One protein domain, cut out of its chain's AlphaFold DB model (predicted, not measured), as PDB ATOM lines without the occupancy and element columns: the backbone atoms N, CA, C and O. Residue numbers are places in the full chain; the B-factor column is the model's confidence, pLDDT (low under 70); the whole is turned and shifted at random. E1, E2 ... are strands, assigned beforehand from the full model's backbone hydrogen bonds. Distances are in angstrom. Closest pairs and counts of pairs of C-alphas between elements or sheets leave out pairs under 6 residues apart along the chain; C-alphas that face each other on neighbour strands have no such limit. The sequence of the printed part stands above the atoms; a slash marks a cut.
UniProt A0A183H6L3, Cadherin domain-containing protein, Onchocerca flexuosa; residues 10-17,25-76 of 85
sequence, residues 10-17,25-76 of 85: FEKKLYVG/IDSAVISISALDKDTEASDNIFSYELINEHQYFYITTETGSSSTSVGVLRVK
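What this domain is: This is residues 10 to 17 and 25 to 76 of the 85 residues of the protein "Cadherin domain-containing protein" of Onchocerca flexuosa (UniProt A0A183H6L3). With little regular structure, this is a small twisted sheet of three strands, E3 in the middle between E1 and E2, and a long loop, residues 33 to 56, that swings out beyond one end of the sheet and comes back along its length. Residues 10 to 17 form a short separate piece before a cut. The printed part has 60 residues, no named helix and the strands E1, E2, E3 along the chain; the sheet's order is E1 - E3 - E2, antiparallel, and the class is all strand, with 19 residues in named elements. It is only just compact, close to loose, with a radius of gyration of the C-alphas of 12.3 A, and elongated, spanning 38 by 22 by 17 A.

Where its parts are: E1, residues 28 to 32, is 11.2 A long and begins at C-alpha 28 (-9.827, 29.369, -34.272). E2, residues 57 to 63, is 19.3 A. E3, residues 69 to 75, is 19.4 A and ends at C-alpha 75 (-6.970, 35.193, -36.390).

How they stand to each other: E1 and E3 are antiparallel at 151 degrees, with N 29 and O 73 2.8 A apart, within hydrogen-bond range. E2 and E3 are a hairpin, antiparallel at 150 degrees, with N 62 and O 70 at 2.8 A. The sheet is only just strongly twisted, its C-alphas up to 4.3 A off the best plane.

The domain as a whole: The C-alphas farthest apart, of Thr 39 and Gln 55, are 37.9 A apart. Residues 18 to 24 are cut out, a gap of 15.7 A between C-alphas 17 and 25. The link E1 to E2 is long. No printed residue is under 70 in pLDDT.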
ATOM      1  N   PHE A  10       4.112  21.293 -22.681       93.12
ATOM      2  CA  PHE A  10       3.240  21.003 -23.815       93.12
ATOM      3  C   PHE A  10       3.273  19.516 -24.179       93.12
ATOM      4  O   PHE A  10       4.338  18.902 -24.239       93.12
ATOM      5  N   GLU A  11       2.114  18.963 -24.541       88.12
ATOM      6  CA  GLU A  11       1.999  17.565 -24.986       88.12
ATOM      7  C   GLU A  11       2.811  17.266 -26.255       88.12
ATOM      8  O   GLU A  11       3.308  16.154 -26.453       88.12
ATOM      9  N   LYS A  12       2.943  18.259 -27.144       92.12
ATOM     10  CA  LYS A  12       3.651  18.135 -28.422       92.12
ATOM     11  C   LYS A  12       4.810  19.116 -28.498       92.12
ATOM     12  O   LYS A  12       4.690  20.279 -28.133       92.12
ATOM     13  N   LYS A  13       5.910  18.659 -29.104       92.12
ATOM     14  CA  LYS A  13       7.063  19.512 -29.442       92.12
ATOM     15  C   LYS A  13       6.778  20.488 -30.589       92.12
ATOM     16  O   LYS A  13       7.479  21.482 -30.724       92.12
ATOM     17  N   LEU A  14       5.799  20.174 -31.440       94.06
ATOM     18  CA  LEU A  14       5.420  20.980 -32.596       94.06
ATOM     19  C   LEU A  14       3.902  20.944 -32.778       94.06
ATOM     20  O   LEU A  14       3.303  19.868 -32.834       94.06
ATOM     21  N   TYR A  15       3.311  22.125 -32.933       95.25
ATOM     22  CA  TYR A  15       1.913  22.313 -33.297       95.25
ATOM     23  C   TYR A  15       1.842  22.919 -34.695       95.25
ATOM     24  O   TYR A  15       2.466  23.942 -34.967       95.25
ATOM     25  N   VAL A  16       1.086  22.277 -35.584       95.94
ATOM     26  CA  VAL A  16       0.861  22.747 -36.955       95.94
ATOM     27  C   VAL A  16      -0.632  22.969 -37.128       95.94
ATOM     28  O   VAL A  16      -1.413  22.028 -37.000       95.94
ATOM     29  N   GLY A  17      -1.015  24.215 -37.393       94.38
ATOM     30  CA  GLY A  17      -2.383  24.611 -37.712       94.38
ATOM     31  C   GLY A  17      -2.481  25.145 -39.137       94.38
ATOM     32  O   GLY A  17      -1.487  25.571 -39.725       94.38
ATOM     33  N   ILE A  25     -11.765  37.381 -38.570       96.25
ATOM     34  CA  ILE A  25     -11.169  37.673 -37.263       96.25
ATOM     35  C   ILE A  25     -11.834  36.769 -36.211       96.25
ATOM     36  O   ILE A  25     -12.997  36.380 -36.354       96.25
ATOM     37  N   ASP A  26     -11.045  36.359 -35.227       97.44
ATOM     38  CA  ASP A  26     -11.388  35.427 -34.153       97.44
ATOM     39  C   ASP A  26     -11.578  33.968 -34.577       97.44
ATOM     40  O   ASP A  26     -11.796  33.122 -33.713       97.44
ATOM     41  N   SER A  27     -11.424  33.614 -35.859       97.38
ATOM     42  CA  SER A  27     -11.438  32.203 -36.272       97.38
ATOM     43  C   SER A  27     -10.363  31.410 -35.526       97.38
ATOM     44  O   SER A  27      -9.195  31.810 -35.507       97.38
ATOM     45  N   ALA A  28     -10.755  30.283 -34.928       97.19
ATOM     46  CA  ALA A  28      -9.827  29.369 -34.272       97.19
ATOM     47  C   ALA A  28      -8.978  28.631 -35.318       97.19
ATOM     48  O   ALA A  28      -9.505  28.093 -36.290       97.19
ATOM     49  N   VAL A  29      -7.662  28.609 -35.107       97.19
ATOM     50  CA  VAL A  29      -6.686  27.956 -35.992       97.19
ATOM     51  C   VAL A  29      -6.265  26.606 -35.421       97.19
ATOM     52  O   VAL A  29      -6.265  25.596 -36.118       97.19
ATOM     53  N   ILE A  30      -5.884  26.594 -34.144       96.69
ATOM     54  CA  ILE A  30      -5.440  25.403 -33.423       96.69
ATOM     55  C   ILE A  30      -5.642  25.606 -31.921       96.69
ATOM     56  O   ILE A  30      -5.516  26.726 -31.423       96.69
ATOM     57  N   SER A  31      -5.944  24.513 -31.220       95.56
ATOM     58  CA  SER A  31      -5.948  24.443 -29.761       95.56
ATOM     59  C   SER A  31      -4.706  23.698 -29.275       95.56
ATOM     60  O   SER A  31      -4.295  22.706 -29.888       95.56
ATOM     61  N   ILE A  32      -4.104  24.192 -28.198       94.62
ATOM     62  CA  ILE A  32      -2.938  23.616 -27.532       94.62
ATOM     63  C   ILE A  32      -3.233  23.435 -26.044       94.62
ATOM     64  O   ILE A  32      -3.938  24.239 -25.435       94.62
ATOM     65  N   SER A  33      -2.663  22.392 -25.459       92.31
ATOM     66  CA  SER A  33      -2.762  22.078 -24.036       92.31
ATOM     67  C   SER A  33      -1.370  21.905 -23.442       92.31
ATOM     68  O   SER A  33      -0.446  21.382 -24.083       92.31
ATOM     69  N   ALA A  34      -1.229  22.383 -22.213       91.69
ATOM     70  CA  ALA A  34      -0.152  22.029 -21.312       91.69
ATOM     71  C   ALA A  34      -0.663  21.019 -20.279       91.69
ATOM     72  O   ALA A  34      -1.860  20.959 -19.986       91.69
ATOM     73  N   LEU A  35       0.260  20.223 -19.756       89.81
ATOM     74  CA  LEU A  35       0.046  19.290 -18.666       89.81
ATOM     75  C   LEU A  35       1.031  19.612 -17.553       89.81
ATOM     76  O   LEU A  35       2.160  20.016 -17.822       89.81
ATOM     77  N   ASP A  36       0.609  19.349 -16.329       89.19
ATOM     78  CA  ASP A  36       1.447  19.381 -15.143       89.19
ATOM     79  C   ASP A  36       1.246  18.052 -14.386       89.19
ATOM     80  O   ASP A  36       0.261  17.338 -14.605       89.19
ATOM     81  N   LYS A  37       2.252  17.623 -13.622       88.75
ATOM     82  CA  LYS A  37       2.225  16.375 -12.847       88.75
ATOM     83  C   LYS A  37       1.718  16.575 -11.420       88.75
ATOM     84  O   LYS A  37       1.526  15.566 -10.738       88.75
ATOM     85  N   ASP A  38       1.485  17.815 -11.005       85.00
ATOM     86  CA  ASP A  38       0.882  18.130  -9.715       85.00
ATOM     87  C   ASP A  38      -0.494  17.464  -9.568       85.00
ATOM     88  O   ASP A  38      -1.296  17.399 -10.507       85.00
ATOM     89  N   THR A  39      -0.782  16.939  -8.378       81.44
ATOM     90  CA  THR A  39      -1.996  16.149  -8.123       81.44
ATOM     91  C   THR A  39      -3.235  16.990  -7.842       81.44
ATOM     92  O   THR A  39      -4.354  16.528  -8.081       81.44
ATOM     93  N   GLU A  40      -3.061  18.220  -7.360       83.50
ATOM     94  CA  GLU A  40      -4.167  19.105  -7.009       83.50
ATOM     95  C   GLU A  40      -4.644  19.907  -8.220       83.50
ATOM     96  O   GLU A  40      -3.881  20.562  -8.928       83.50
ATOM     97  N   ALA A  41      -5.955  19.903  -8.453       78.25
ATOM     98  CA  ALA A  41      -6.539  20.605  -9.594       78.25
ATOM     99  C   ALA A  41      -6.327  22.130  -9.528       78.25
ATOM    100  O   ALA A  41      -6.295  22.784 -10.569       78.25
ATOM    101  N   SER A  42      -6.173  22.697  -8.324       82.75
ATOM    102  CA  SER A  42      -5.857  24.119  -8.133       82.75
ATOM    103  C   SER A  42      -4.503  24.512  -8.709       82.75
ATOM    104  O   SER A  42      -4.333  25.662  -9.108       82.75
ATOM    105  N   ASP A  43      -3.579  23.557  -8.782       81.06
ATOM    106  CA  ASP A  43      -2.199  23.772  -9.214       81.06
ATOM    107  C   ASP A  43      -2.059  23.521 -10.729       81.06
ATOM    108  O   ASP A  43      -1.045  23.841 -11.336       81.06
ATOM    109  N   ASN A  44      -3.140  23.051 -11.364       82.38
ATOM    110  CA  ASN A  44      -3.253  22.725 -12.786       82.38
ATOM    111  C   ASN A  44      -4.082  23.767 -13.576       82.38
ATOM    112  O   ASN A  44      -4.838  23.428 -14.494       82.38
ATOM    113  N   ILE A  45      -3.989  25.050 -13.207       85.94
ATOM    114  CA  ILE A  45      -4.688  26.154 -13.888       85.94
ATOM    115  C   ILE A  45      -3.701  26.909 -14.780       85.94
ATOM    116  O   ILE A  45      -2.858  27.661 -14.299       85.94
ATOM    117  N   PHE A  46      -3.841  26.753 -16.098       91.19
ATOM    118  CA  PHE A  46      -2.902  27.329 -17.066       91.19
ATOM    119  C   PHE A  46      -3.398  28.638 -17.682       91.19
ATOM    120  O   PHE A  46      -4.597  28.826 -17.904       91.19
ATOM    121  N   SER A  47      -2.446  29.499 -18.037       93.44
ATOM    122  CA  SER A  47      -2.620  30.627 -18.951       93.44
ATOM    123  C   SER A  47      -1.659  30.491 -20.132       93.44
ATOM    124  O   SER A  47      -0.588  29.894 -20.021       93.44
ATOM    125  N   TYR A  48      -2.061  31.017 -21.286       95.19
ATOM    126  CA  TYR A  48      -1.311  30.907 -22.535       95.19
ATOM    127  C   TYR A  48      -1.052  32.287 -23.127       95.19
ATOM    128  O   TYR A  48      -1.966  33.103 -23.252       95.19
ATOM    129  N   GLU A  49       0.189  32.505 -23.552       95.19
ATOM    130  CA  GLU A  49       0.660  33.738 -24.178       95.19
ATOM    131  C   GLU A  49       1.589  33.408 -25.357       95.19
ATOM    132  O   GLU A  49       2.291  32.395 -25.361       95.19
ATOM    133  N   LEU A  50       1.585  34.261 -26.385       94.44
ATOM    134  CA  LEU A  50       2.589  34.209 -27.442       94.44
ATOM    135  C   LEU A  50       3.817  34.997 -26.989       94.44
ATOM    136  O   LEU A  50       3.704  36.185 -26.717       94.44
ATOM    137  N   ILE A  51       4.993  34.363 -27.004       93.00
ATOM    138  CA  ILE A  51       6.271  34.992 -26.609       93.00
ATOM    139  C   ILE A  51       6.514  36.317 -27.349       93.00
ATOM    140  O   ILE A  51       7.107  37.240 -26.802       93.00
ATOM    141  N   ASN A  52       6.064  36.407 -28.601       92.00
ATOM    142  CA  ASN A  52       6.129  37.626 -29.390       92.00
ATOM    143  C   ASN A  52       4.755  37.940 -29.968       92.00
ATOM    144  O   ASN A  52       4.041  37.036 -30.417       92.00
ATOM    145  N   GLU A  53       4.424  39.227 -30.046       90.69
ATOM    146  CA  GLU A  53       3.257  39.658 -30.800       90.69
ATOM    147  C   GLU A  53       3.357  39.217 -32.261       90.69
ATOM    148  O   GLU A  53       4.386  39.379 -32.921       90.69
ATOM    149  N   HIS A  54       2.250  38.695 -32.784       93.56
ATOM    150  CA  HIS A  54       2.135  38.342 -34.186       93.56
ATOM    151  C   HIS A  54       1.148  39.278 -34.885       93.56
ATOM    152  O   HIS A  54       0.075  39.600 -34.372       93.56
ATOM    153  N   GLN A  55       1.489  39.699 -36.101       92.75
ATOM    154  CA  GLN A  55       0.658  40.624 -36.876       92.75
ATOM    155  C   GLN A  55      -0.729  40.044 -37.202       92.75
ATOM    156  O   GLN A  55      -1.712  40.781 -37.289       92.75
ATOM    157  N   TYR A  56      -0.804  38.727 -37.396       93.69
ATOM    158  CA  TYR A  56      -1.998  38.043 -37.902       93.69
ATOM    159  C   TYR A  56      -2.679  37.137 -36.888       93.69
ATOM    160  O   TYR A  56      -3.801  36.709 -37.140       93.69
ATOM    161  N   PHE A  57      -2.026  36.841 -35.765       96.25
ATOM    162  CA  PHE A  57      -2.528  35.870 -34.801       96.25
ATOM    163  C   PHE A  57      -2.395  36.394 -33.379       96.25
ATOM    164  O   PHE A  57      -1.518  37.200 -33.080       96.25
ATOM    165  N   TYR A  58      -3.275  35.918 -32.513       97.50
ATOM    166  CA  TYR A  58      -3.190  36.088 -31.069       97.50
ATOM    167  C   TYR A  58      -3.607  34.777 -30.398       97.50
ATOM    168  O   TYR A  58      -4.184  33.910 -31.056       97.50
ATOM    169  N   ILE A  59      -3.283  34.604 -29.119       97.75
ATOM    170  CA  ILE A  59      -3.697  33.427 -28.351       97.75
ATOM    171  C   ILE A  59      -4.648  33.835 -27.233       97.75
ATOM    172  O   ILE A  59      -4.549  34.930 -26.681       97.75
ATOM    173  N   THR A  60      -5.582  32.948 -26.929       97.44
ATOM    174  CA  THR A  60      -6.543  33.089 -25.834       97.44
ATOM    175  C   THR A  60      -6.440  31.890 -24.917       97.44
ATOM    176  O   THR A  60      -6.136  30.790 -25.375       97.44
ATOM    177  N   THR A  61      -6.678  32.111 -23.627       96.81
ATOM    178  CA  THR A  61      -6.858  31.028 -22.659       96.81
ATOM    179  C   THR A  61      -8.350  30.752 -22.545       96.81
ATOM    180  O   THR A  61      -9.112  31.644 -22.177       96.81
ATOM    181  N   GLU A  62      -8.766  29.538 -22.882       94.81
ATOM    182  CA  GLU A  62     -10.167  29.116 -22.901       94.81
ATOM    183  C   GLU A  62     -10.383  27.873 -22.040       94.81
ATOM    184  O   GLU A  62      -9.467  27.084 -21.816       94.81
ATOM    185  N   THR A  63     -11.612  27.678 -21.566       90.44
ATOM    186  CA  THR A  63     -11.991  26.464 -20.840       90.44
ATOM    187  C   THR A  63     -12.319  25.350 -21.834       90.44
ATOM    188  O   THR A  63     -13.288  25.434 -22.588       90.44
ATOM    189  N   GLY A  64     -11.510  24.295 -21.833       79.19
ATOM    190  CA  GLY A  64     -11.746  23.067 -22.586       79.19
ATOM    191  C   GLY A  64     -12.884  22.219 -22.009       79.19
ATOM    192  O   GLY A  64     -13.438  22.496 -20.946       79.19
ATOM    193  N   SER A  65     -13.222  21.130 -22.703       74.94
ATOM    194  CA  SER A  65     -14.378  20.274 -22.383       74.94
ATOM    195  C   SER A  65     -14.334  19.600 -21.003       74.94
ATOM    196  O   SER A  65     -15.374  19.173 -20.512       74.94
ATOM    197  N   SER A  66     -13.161  19.516 -20.374       74.62
ATOM    198  CA  SER A  66     -12.960  18.910 -19.050       74.62
ATOM    199  C   SER A  66     -12.590  19.938 -17.976       74.62
ATOM    200  O   SER A  66     -11.883  19.607 -17.031       74.62
ATOM    201  N   SER A  67     -13.030  21.193 -18.131       74.44
ATOM    202  CA  SER A  67     -12.663  22.320 -17.254       74.44
ATOM    203  C   SER A  67     -11.161  22.638 -17.218       74.44
ATOM    204  O   SER A  67     -10.704  23.388 -16.364       74.44
ATOM    205  N   THR A  68     -10.392  22.094 -18.162       82.62
ATOM    206  CA  THR A  68      -8.957  22.336 -18.326       82.62
ATOM    207  C   THR A  68      -8.719  23.601 -19.142       82.62
ATOM    208  O   THR A  68      -9.383  23.801 -20.159       82.62
ATOM    209  N   SER A  69      -7.738  24.419 -18.776       91.50
ATOM    210  CA  SER A  69      -7.331  25.558 -19.604       91.50
ATOM    211  C   SER A  69      -6.642  25.099 -20.895       91.50
ATOM    212  O   SER A  69      -5.659  24.358 -20.848       91.50
ATOM    213  N   VAL A  70      -7.097  25.596 -22.046       93.81
ATOM    214  CA  VAL A  70      -6.468  25.397 -23.361       93.81
ATOM    215  C   VAL A  70      -6.091  26.734 -23.991       93.81
ATOM    216  O   VAL A  70      -6.786  27.735 -23.824       93.81
ATOM    217  N   GLY A  71      -4.990  26.747 -24.735       95.88
ATOM    218  CA  GLY A  71      -4.574  27.881 -25.546       95.88
ATOM    219  C   GLY A  71      -5.179  27.778 -26.941       95.88
ATOM    220  O   GLY A  71      -4.931  26.800 -27.639       95.88
ATOM    221  N   VAL A  72      -5.940  28.774 -27.388       97.31
ATOM    222  CA  VAL A  72      -6.495  28.795 -28.751       97.31
ATOM    223  C   VAL A  72      -5.843  29.909 -29.551       97.31
ATOM    224  O   VAL A  72      -6.007  31.091 -29.239       97.31
ATOM    225  N   LEU A  73      -5.096  29.527 -30.593       97.62
ATOM    226  CA  LEU A  73      -4.541  30.472 -31.558       97.62
ATOM    227  C   LEU A  73      -5.661  30.942 -32.491       97.62
ATOM    228  O   LEU A  73      -6.350  30.121 -33.104       97.62
ATOM    229  N   ARG A  74      -5.830  32.258 -32.612       97.56
ATOM    230  CA  ARG A  74      -6.932  32.901 -33.334       97.56
ATOM    231  C   ARG A  74      -6.437  33.941 -34.324       97.56
ATOM    232  O   ARG A  74      -5.368  34.527 -34.160       97.56
ATOM    233  N   VAL A  75      -7.237  34.180 -35.359       97.38
ATOM    234  CA  VAL A  75      -6.970  35.193 -36.390       97.38
ATOM    235  C   VAL A  75      -7.172  36.605 -35.825       97.38
ATOM    236  O   VAL A  75      -8.280  36.971 -35.454       97.38
ATOM    237  N   LYS A  76      -6.114  37.427 -35.820       95.69
ATOM    238  CA  LYS A  76      -6.123  38.863 -35.461       95.69
ATOM    239  C   LYS A  76      -6.520  39.754 -36.642       95.69
ATOM    240  O   LYS A  76      -7.089  40.824 -36.458       95.69
TER     241      LYS A  76